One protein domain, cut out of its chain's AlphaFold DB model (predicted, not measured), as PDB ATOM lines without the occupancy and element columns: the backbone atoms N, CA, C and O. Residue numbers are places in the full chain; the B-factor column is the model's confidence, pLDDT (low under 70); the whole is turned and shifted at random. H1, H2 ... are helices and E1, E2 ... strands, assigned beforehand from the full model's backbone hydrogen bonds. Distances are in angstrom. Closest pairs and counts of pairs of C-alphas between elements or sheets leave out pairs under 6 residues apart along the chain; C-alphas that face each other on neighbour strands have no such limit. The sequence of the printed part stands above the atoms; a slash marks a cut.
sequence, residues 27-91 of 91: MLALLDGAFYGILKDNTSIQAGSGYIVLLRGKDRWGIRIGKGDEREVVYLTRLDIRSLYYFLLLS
ATOM      1  N   MET A  27      25.743 175.814  -3.167       94.62
ATOM      2  CA  MET A  27      25.680 174.480  -2.549       94.62
ATOM      3  C   MET A  27      25.513 174.542  -1.029       94.62
ATOM      4  O   MET A  27      24.660 173.845  -0.476       94.62
ATOM      5  N   LEU A  28      26.285 175.392  -0.352       95.62
ATOM      6  CA  LEU A  28      26.196 175.569   1.097       95.62
ATOM      7  C   LEU A  28      24.820 176.093   1.524       95.62
ATOM      8  O   LEU A  28      24.239 175.559   2.468       95.62
ATOM      9  N   ALA A  29      24.264 177.076   0.810       93.75
ATOM     10  CA  ALA A  29      22.929 177.600   1.093       93.75
ATOM     11  C   ALA A  29      21.835 176.531   0.916       93.75
ATOM     12  O   ALA A  29      20.905 176.454   1.723       93.75
ATOM     13  N   LEU A  30      21.953 175.672  -0.104       93.25
ATOM     14  CA  LEU A  30      21.002 174.577  -0.298       93.25
ATOM     15  C   LEU A  30      21.099 173.526   0.816       93.25
ATOM     16  O   LEU A  30      20.070 173.064   1.310       93.25
ATOM     17  N   LEU A  31      22.311 173.157   1.236       94.19
ATOM     18  CA  LEU A  31      22.510 172.218   2.344       94.19
ATOM     19  C   LEU A  31      21.954 172.771   3.662       94.19
ATOM     20  O   LEU A  31      21.276 172.042   4.387       94.19
ATOM     21  N   ASP A  32      22.175 174.055   3.942       94.06
ATOM     22  CA  ASP A  32      21.636 174.725   5.129       94.06
ATOM     23  C   ASP A  32      20.096 174.745   5.110       94.06
ATOM     24  O   ASP A  32      19.432 174.302   6.053       94.06
ATOM     25  N   GLY A  33      19.510 175.126   3.971       92.06
ATOM     26  CA  GLY A  33      18.062 175.092   3.778       92.06
ATOM     27  C   GLY A  33      17.466 173.687   3.930       92.06
ATOM     28  O   GLY A  33      16.392 173.528   4.519       92.06
ATOM     29  N   ALA A  34      18.160 172.653   3.448       91.75
ATOM     30  CA  ALA A  34      17.750 171.260   3.621       91.75
ATOM     31  C   ALA A  34      17.846 170.815   5.093       91.75
ATOM     32  O   ALA A  34      16.932 170.165   5.607       91.75
ATOM     33  N   PHE A  35      18.899 171.212   5.812       92.12
ATOM     34  CA  PHE A  35      19.071 170.901   7.232       92.12
ATOM     35  C   PHE A  35      17.913 171.449   8.082       92.12
ATOM     36  O   PHE A  35      17.284 170.702   8.851       92.12
ATOM     37  N   TYR A  36      17.562 172.723   7.887       91.38
ATOM     38  CA  TYR A  36      16.446 173.369   8.585       91.38
ATOM     39  C   TYR A  36      15.065 172.983   8.039       91.38
ATOM     40  O   TYR A  36      14.060 173.211   8.708       91.38
ATOM     41  N   GLY A  37      14.997 172.323   6.879       87.88
ATOM     42  CA  GLY A  37      13.740 171.880   6.274       87.88
ATOM     43  C   GLY A  37      12.939 173.005   5.611       87.88
ATOM     44  O   GLY A  37      11.723 172.886   5.486       87.88
ATOM     45  N   ILE A  38      13.612 174.081   5.201       87.69
ATOM     46  CA  ILE A  38      13.018 175.277   4.579       87.69
ATOM     47  C   ILE A  38      13.246 175.342   3.062       87.69
ATOM     48  O   ILE A  38      12.763 176.260   2.401       87.69
ATOM     49  N   LEU A  39      13.997 174.388   2.500       86.19
ATOM     50  CA  LEU A  39      14.267 174.339   1.067       86.19
ATOM     51  C   LEU A  39      12.982 174.068   0.272       86.19
ATOM     52  O   LEU A  39      12.154 173.248   0.671       86.19
ATOM     53  N   LYS A  40      12.840 174.716  -0.889       81.50
ATOM     54  CA  LYS A  40      11.808 174.347  -1.864       81.50
ATOM     55  C   LYS A  40      12.151 172.998  -2.494       81.50
ATOM     56  O   LYS A  40      13.327 172.668  -2.682       81.50
ATOM     57  N   ASP A  41      11.120 172.243  -2.856       77.88
ATOM     58  CA  ASP A  41      11.292 170.952  -3.514       77.88
ATOM     59  C   ASP A  41      12.073 171.106  -4.831       77.88
ATOM     60  O   ASP A  41      11.783 171.984  -5.643       77.88
ATOM     61  N   ASN A  42      13.042 170.210  -5.051       79.12
ATOM     62  CA  ASN A  42      13.844 170.098  -6.276       79.12
ATOM     63  C   ASN A  42      14.654 171.352  -6.646       79.12
ATOM     64  O   ASN A  42      14.679 171.757  -7.808       79.12
ATOM     65  N   THR A  43      15.366 171.938  -5.684       88.62
ATOM     66  CA  THR A  43      16.271 173.057  -5.980       88.62
ATOM     67  C   THR A  43      17.573 172.540  -6.600       88.62
ATOM     68  O   THR A  43      18.183 171.611  -6.065       88.62
ATOM     69  N   SER A  44      17.991 173.115  -7.732       88.75
ATOM     70  CA  SER A  44      19.110 172.618  -8.542       88.75
ATOM     71  C   SER A  44      20.221 173.639  -8.758       88.75
ATOM     72  O   SER A  44      19.936 174.800  -9.026       88.75
ATOM     73  N   ILE A  45      21.458 173.152  -8.782       92.69
ATOM     74  CA  ILE A  45      22.668 173.867  -9.183       92.69
ATOM     75  C   ILE A  45      23.124 173.303 -10.525       92.69
ATOM     76  O   ILE A  45      23.325 172.091 -10.658       92.69
ATOM     77  N   GLN A  46      23.328 174.178 -11.509       91.62
ATOM     78  CA  GLN A  46      24.040 173.811 -12.731       91.62
ATOM     79  C   GLN A  46      25.542 173.750 -12.430       91.62
ATOM     80  O   GLN A  46      26.126 174.740 -11.983       91.62
ATOM     81  N   ALA A  47      26.157 172.594 -12.663       88.25
ATOM     82  CA  ALA A  47      27.525 172.291 -12.259       88.25
ATOM     83  C   ALA A  47      28.284 171.667 -13.444       88.25
ATOM     84  O   ALA A  47      28.187 170.469 -13.730       88.25
ATOM     85  N   GLY A  48      28.982 172.524 -14.197       82.19
ATOM     86  CA  GLY A  48      29.617 172.153 -15.461       82.19
ATOM     87  C   GLY A  48      28.606 171.597 -16.473       82.19
ATOM     88  O   GLY A  48      27.570 172.209 -16.744       82.19
ATOM     89  N   SER A  49      28.897 170.411 -17.015       84.69
ATOM     90  CA  SER A  49      28.018 169.681 -17.945       84.69
ATOM     91  C   SER A  49      26.900 168.879 -17.267       84.69
ATOM     92  O   SER A  49      26.144 168.187 -17.948       84.69
ATOM     93  N   GLY A  50      26.795 168.940 -15.939       90.44
ATOM     94  CA  GLY A  50      25.785 168.230 -15.168       90.44
ATOM     95  C   GLY A  50      25.001 169.146 -14.242       90.44
ATOM     96  O   GLY A  50      25.131 170.370 -14.258       90.44
ATOM     97  N   TYR A  51      24.179 168.526 -13.409       91.62
ATOM     98  CA  TYR A  51      23.399 169.220 -12.397       91.62
ATOM     99  C   TYR A  51      23.467 168.486 -11.063       91.62
ATOM    100  O   TYR A  51      23.651 167.269 -11.008       91.62
ATOM    101  N   ILE A  52      23.279 169.245  -9.989       92.94
ATOM    102  CA  ILE A  52      23.102 168.746  -8.626       92.94
ATOM    103  C   ILE A  52      21.745 169.247  -8.156       92.94
ATOM    104  O   ILE A  52      21.463 170.433  -8.249       92.94
ATOM    105  N   VAL A  53      20.885 168.365  -7.663       90.81
ATOM    106  CA  VAL A  53      19.564 168.719  -7.138       90.81
ATOM    107  C   VAL A  53      19.484 168.262  -5.694       90.81
ATOM    108  O   VAL A  53      19.666 167.074  -5.418       90.81
ATOM    109  N   LEU A  54      19.150 169.181  -4.790       91.19
ATOM    110  CA  LEU A  54      18.680 168.819  -3.461       91.19
ATOM    111  C   LEU A  54      17.167 168.632  -3.536       91.19
ATOM    112  O   LEU A  54      16.412 169.541  -3.889       91.19
ATOM    113  N   LEU A  55      16.730 167.412  -3.246       88.06
ATOM    114  CA  LEU A  55      15.333 167.008  -3.338       88.06
ATOM    115  C   LEU A  55      14.818 166.522  -1.995       88.06
ATOM    116  O   LEU A  55      15.556 165.945  -1.195       88.06
ATOM    117  N   ARG A  56      13.522 166.721  -1.785       83.94
ATOM    118  CA  ARG A  56      12.805 166.196  -0.635       83.94
ATOM    119  C   ARG A  56      12.181 164.849  -1.003       83.94
ATOM    120  O   ARG A  56      11.374 164.761  -1.922       83.94
ATOM    121  N   GLY A  57      12.585 163.791  -0.311       76.25
ATOM    122  CA  GLY A  57      11.856 162.524  -0.255       76.25
ATOM    123  C   GLY A  57      10.789 162.553   0.844       76.25
ATOM    124  O   GLY A  57      10.606 163.569   1.509       76.25
ATOM    125  N   LYS A  58      10.107 161.422   1.075       73.06
ATOM    126  CA  LYS A  58       9.012 161.332   2.060       73.06
ATOM    127  C   LYS A  58       9.431 161.814   3.461       73.06
ATOM    128  O   LYS A  58       8.789 162.702   4.007       73.06
ATOM    129  N   ASP A  59      10.561 161.305   3.962       75.94
ATOM    130  CA  ASP A  59      11.034 161.567   5.335       75.94
ATOM    131  C   ASP A  59      12.488 162.075   5.402       75.94
ATOM    132  O   ASP A  59      13.077 162.185   6.476       75.94
ATOM    133  N   ARG A  60      13.113 162.344   4.251       80.88
ATOM    134  CA  ARG A  60      14.546 162.661   4.150       80.88
ATOM    135  C   ARG A  60      14.860 163.496   2.925       80.88
ATOM    136  O   ARG A  60      14.149 163.414   1.927       80.88
ATOM    137  N   TRP A  61      15.946 164.252   2.990       88.81
ATOM    138  CA  TRP A  61      16.492 164.938   1.823       88.81
ATOM    139  C   TRP A  61      17.391 163.995   1.033       88.81
ATOM    140  O   TRP A  61      17.814 162.952   1.529       88.81
ATOM    141  N   GLY A  62      17.671 164.336  -0.213       89.38
ATOM    142  CA  GLY A  62      18.609 163.603  -1.041       89.38
ATOM    143  C   GLY A  62      19.354 164.521  -1.986       89.38
ATOM    144  O   GLY A  62      18.901 165.627  -2.283       89.38
ATOM    145  N   ILE A  63      20.491 164.030  -2.458       91.75
ATOM    146  CA  ILE A  63      21.232 164.620  -3.562       91.75
ATOM    147  C   ILE A  63      20.973 163.756  -4.784       91.75
ATOM    148  O   ILE A  63      21.194 162.545  -4.766       91.75
ATOM    149  N   ARG A  64      20.523 164.395  -5.856       92.44
ATOM    150  CA  ARG A  64      20.495 163.815  -7.191       92.44
ATOM    151  C   ARG A  64      21.538 164.497  -8.048       92.44
ATOM    152  O   ARG A  64      21.541 165.720  -8.127       92.44
ATOM    153  N   ILE A  65      22.362 163.713  -8.724       93.94
ATOM    154  CA  ILE A  65      23.287 164.220  -9.737       93.94
ATOM    155  C   ILE A  65      22.967 163.593 -11.087       93.94
ATOM    156  O   ILE A  65      22.449 162.477 -11.140       93.94
ATOM    157  N   GLY A  66      23.266 164.294 -12.174       90.19
ATOM    158  CA  GLY A  66      23.039 163.757 -13.511       90.19
ATOM    159  C   GLY A  66      23.697 164.561 -14.622       90.19
ATOM    160  O   GLY A  66      24.149 165.692 -14.410       90.19
ATOM    161  N   LYS A  67      23.736 163.952 -15.808       88.12
ATOM    162  CA  LYS A  67      24.180 164.543 -17.078       88.12
ATOM    163  C   LYS A  67      23.173 164.138 -18.154       88.12
ATOM    164  O   LYS A  67      23.033 162.954 -18.443       88.12
ATOM    165  N   GLY A  68      22.461 165.107 -18.732       81.69
ATOM    166  CA  GLY A  68      21.366 164.811 -19.663       81.69
ATOM    167  C   GLY A  68      20.274 163.957 -19.003       81.69
ATOM    168  O   GLY A  68      19.764 164.329 -17.942       81.69
ATOM    169  N   ASP A  69      19.953 162.816 -19.618       81.94
ATOM    170  CA  ASP A  69      18.878 161.910 -19.186       81.94
ATOM    171  C   ASP A  69      19.297 160.935 -18.068       81.94
ATOM    172  O   ASP A  69      18.446 160.380 -17.367       81.94
ATOM    173  N   GLU A  70      20.602 160.742 -17.856       84.25
ATOM    174  CA  GLU A  70      21.125 159.862 -16.813       84.25
ATOM    175  C   GLU A  70      21.197 160.582 -15.464       84.25
ATOM    176  O   GLU A  70      21.711 161.703 -15.357       84.25
ATOM    177  N   ARG A  71      20.699 159.929 -14.406       90.56
ATOM    178  CA  ARG A  71      20.686 160.493 -13.052       90.56
ATOM    179  C   ARG A  71      20.786 159.429 -11.970       90.56
ATOM    180  O   ARG A  71      20.170 158.375 -12.069       90.56
ATOM    181  N   GLU A  72      21.480 159.778 -10.898       93.62
ATOM    182  CA  GLU A  72      21.658 158.949  -9.707       93.62
ATOM    183  C   GLU A  72      21.242 159.727  -8.464       93.62
ATOM    184  O   GLU A  72      21.389 160.951  -8.410       93.62
ATOM    185  N   VAL A  73      20.699 159.023  -7.470       91.94
ATOM    186  CA  VAL A  73      20.164 159.633  -6.246       91.94
ATOM    187  C   VAL A  73      20.714 158.933  -5.018       91.94
ATOM    188  O   VAL A  73      20.674 157.709  -4.918       91.94
ATOM    189  N   VAL A  74      21.140 159.726  -4.040       92.62
ATOM    190  CA  VAL A  74      21.413 159.273  -2.677       92.62
ATOM    191  C   VAL A  74      20.525 160.038  -1.707       92.62
ATOM    192  O   VAL A  74      20.340 161.248  -1.839       92.62
ATOM    193  N   TYR A  75      19.961 159.338  -0.726       92.06
ATOM    194  CA  TYR A  75      19.238 159.982   0.363       92.06
ATOM    195  C   TYR A  75      20.159 160.203   1.556       92.06
ATOM    196  O   TYR A  75      20.948 159.329   1.904       92.06
ATOM    197  N   LEU A  76      20.014 161.360   2.187       91.31
ATOM    198  CA  LEU A  76      20.852 161.842   3.271       91.31
ATOM    199  C   LEU A  76      20.022 162.002   4.541       91.31
ATOM    200  O   LEU A  76      18.902 162.527   4.525       91.31
ATOM    201  N   THR A  77      20.585 161.578   5.666       92.06
ATOM    202  CA  THR A  77      20.082 161.976   6.978       92.06
ATOM    203  C   THR A  77      20.410 163.448   7.237       92.06
ATOM    204  O   THR A  77      21.262 164.048   6.581       92.06
ATOM    205  N   ARG A  78      19.772 164.053   8.247       90.62
ATOM    206  CA  ARG A  78      20.138 165.410   8.690       90.62
ATOM    207  C   ARG A  78      21.606 165.524   9.107       90.62
ATOM    208  O   ARG A  78      22.208 166.572   8.889       90.62
ATOM    209  N   LEU A  79      22.169 164.466   9.698       93.69
ATOM    210  CA  LEU A  79      23.576 164.444  10.082       93.69
ATOM    211  C   LEU A  79      24.476 164.453   8.845       93.69
ATOM    212  O   LEU A  79      25.425 165.226   8.814       93.69
ATOM    213  N   ASP A  80      24.139 163.680   7.809       94.44
ATOM    214  CA  ASP A  80      24.911 163.644   6.560       94.44
ATOM    215  C   ASP A  80      24.930 165.009   5.865       94.44
ATOM    216  O   ASP A  80      25.984 165.456   5.420       94.44
ATOM    217  N   ILE A  81      23.786 165.708   5.826       93.69
ATOM    218  CA  ILE A  81      23.685 167.066   5.262       93.69
ATOM    219  C   ILE A  81      24.637 168.018   5.989       93.69
ATOM    220  O   ILE A  81      25.390 168.757   5.355       93.69
ATOM    221  N   ARG A  82      24.626 167.987   7.326       95.06
ATOM    222  CA  ARG A  82      25.473 168.849   8.152       95.06
ATOM    223  C   ARG A  82      26.954 168.495   8.026       95.06
ATOM    224  O   ARG A  82      27.782 169.393   7.924       95.06
ATOM    225  N   SER A  83      27.289 167.209   7.993       95.56
ATOM    226  CA  SER A  83      28.659 166.740   7.758       95.56
ATOM    227  C   SER A  83      29.173 167.178   6.387       95.56
ATOM    228  O   SER A  83      30.290 167.676   6.289       95.56
ATOM    229  N   LEU A  84      28.348 167.067   5.341       94.75
ATOM    230  CA  LEU A  84      28.697 167.510   3.991       94.75
ATOM    231  C   LEU A  84      28.895 169.029   3.915       94.75
ATOM    232  O   LEU A  84      29.835 169.482   3.269       94.75
ATOM    233  N   TYR A  85      28.050 169.806   4.601       96.31
ATOM    234  CA  TYR A  85      28.202 171.259   4.697       96.31
ATOM    235  C   TYR A  85      29.573 171.639   5.267       96.31
ATOM    236  O   TYR A  85      30.303 172.411   4.653       96.31
ATOM    237  N   TYR A  86      29.952 171.067   6.415       96.88
ATOM    238  CA  TYR A  86      31.239 171.381   7.041       96.88
ATOM    239  C   TYR A  86      32.427 170.844   6.254       96.88
ATOM    240  O   TYR A  86      33.457 171.509   6.210       96.88
ATOM    241  N   PHE A  87      32.285 169.676   5.623       95.56
ATOM    242  CA  PHE A  87      33.309 169.156   4.728       95.56
ATOM    243  C   PHE A  87      33.609 170.165   3.619       95.56
ATOM    244  O   PHE A  87      34.750 170.581   3.492       95.56
ATOM    245  N   LEU A  88      32.583 170.616   2.890       94.62
ATOM    246  CA  LEU A  88      32.731 171.561   1.782       94.62
ATOM    247  C   LEU A  88      33.208 172.953   2.223       94.62
ATOM    248  O   LEU A  88      33.941 173.604   1.490       94.62
ATOM    249  N   LEU A  89      32.787 173.426   3.400       94.06
ATOM    250  CA  LEU A  89      33.172 174.743   3.917       94.06
ATOM    251  C   LEU A  89      34.649 174.816   4.342       94.06
ATOM    252  O   LEU A  89      35.236 175.894   4.307       94.06
ATOM    253  N   LEU A  90      35.218 173.701   4.809       93.38
ATOM    254  CA  LEU A  90      36.554 173.657   5.417       93.38
ATOM    255  C   LEU A  90      37.628 173.035   4.511       93.38
ATOM    256  O   LEU A  90      38.802 173.062   4.881       93.38
ATOM    257  N   SER A  91      37.229 172.435   3.386       86.12
ATOM    258  CA  SER A  91      38.121 171.790   2.410       86.12
ATOM    259  C   SER A  91      38.746 172.744   1.402       86.12
ATOM    260  O   SER A  91      38.082 173.746   1.063       86.12
TER     261      SER A  91
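AT A GLANCE: This is residues 27 to 91 of the 91 residues of an uncharacterized protein of Thermocrinis ruber (UniProt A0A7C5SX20). Picture a twisted wall of four antiparallel strands, with two helices side by side: H1 packs over one face of the sheet along E2, and H2 follows E4 and folds back beside H1, nearing the sheet with its residues 78 to 84. The 65 printed residues hold two named helices and four named strands, along the chain H1, E1, E2, E3, E4, H2, in a mixed class. The sheet's order is E1, E2, E3, E4, and the whole is compact, with a radius of gyration of the C-alphas of 11.4 A and spans of 31 by 29 by 17 A.

HOW THE PARTS SIT: Start with H1, residues 27 to 36, which is on the sheet at a height of 9.5 A, over E2, residues 50 to 56, and along the strands at 5 degrees on the local plane; their closest C-alphas, of Leu 30 and Leu 54, are 7.0 A apart. Next comes E1, residues 43 to 47, an edge strand in a hairpin with E2; look at N 45 and O 52, 2.8 A apart. E2 and E3, residues 61 to 67, form another hairpin, with N 53 and O 64 at 2.8 A. E3 and E4, residues 70 to 76, form the third, with N 76 and O 61 at 2.8 A. These four strands make a meander, each the antiparallel neighbour of the one before. H2, residues 78 to 90, touches H1, opposite ways at a shallow tilt of 30 degrees; the closest C-alphas, of Phe 35 and Arg 78, are 5.8 A apart. The helices and sheet make two layers, helices on one face of a sheet. In H1 and H2 every O i to N i+4 pair is within hydrogen-bond range.

IN THESE COORDINATES: Find C-alpha 27 at (25.680, 174.480, -2.549), where H1 begins its 14.5 A. E1 runs 12.9 A, E2 19.6 A, E3 20.4 A and E4 20.2 A. H2 runs 18.7 A to C-alpha 90 at (36.554, 173.657, 5.417).

THE WHOLE: The C-alphas farthest apart, of Asp 69 and Leu 90, are 32.5 A apart. The printed part has no cut and no long link, and no printed residue is under 70 in pLDDT.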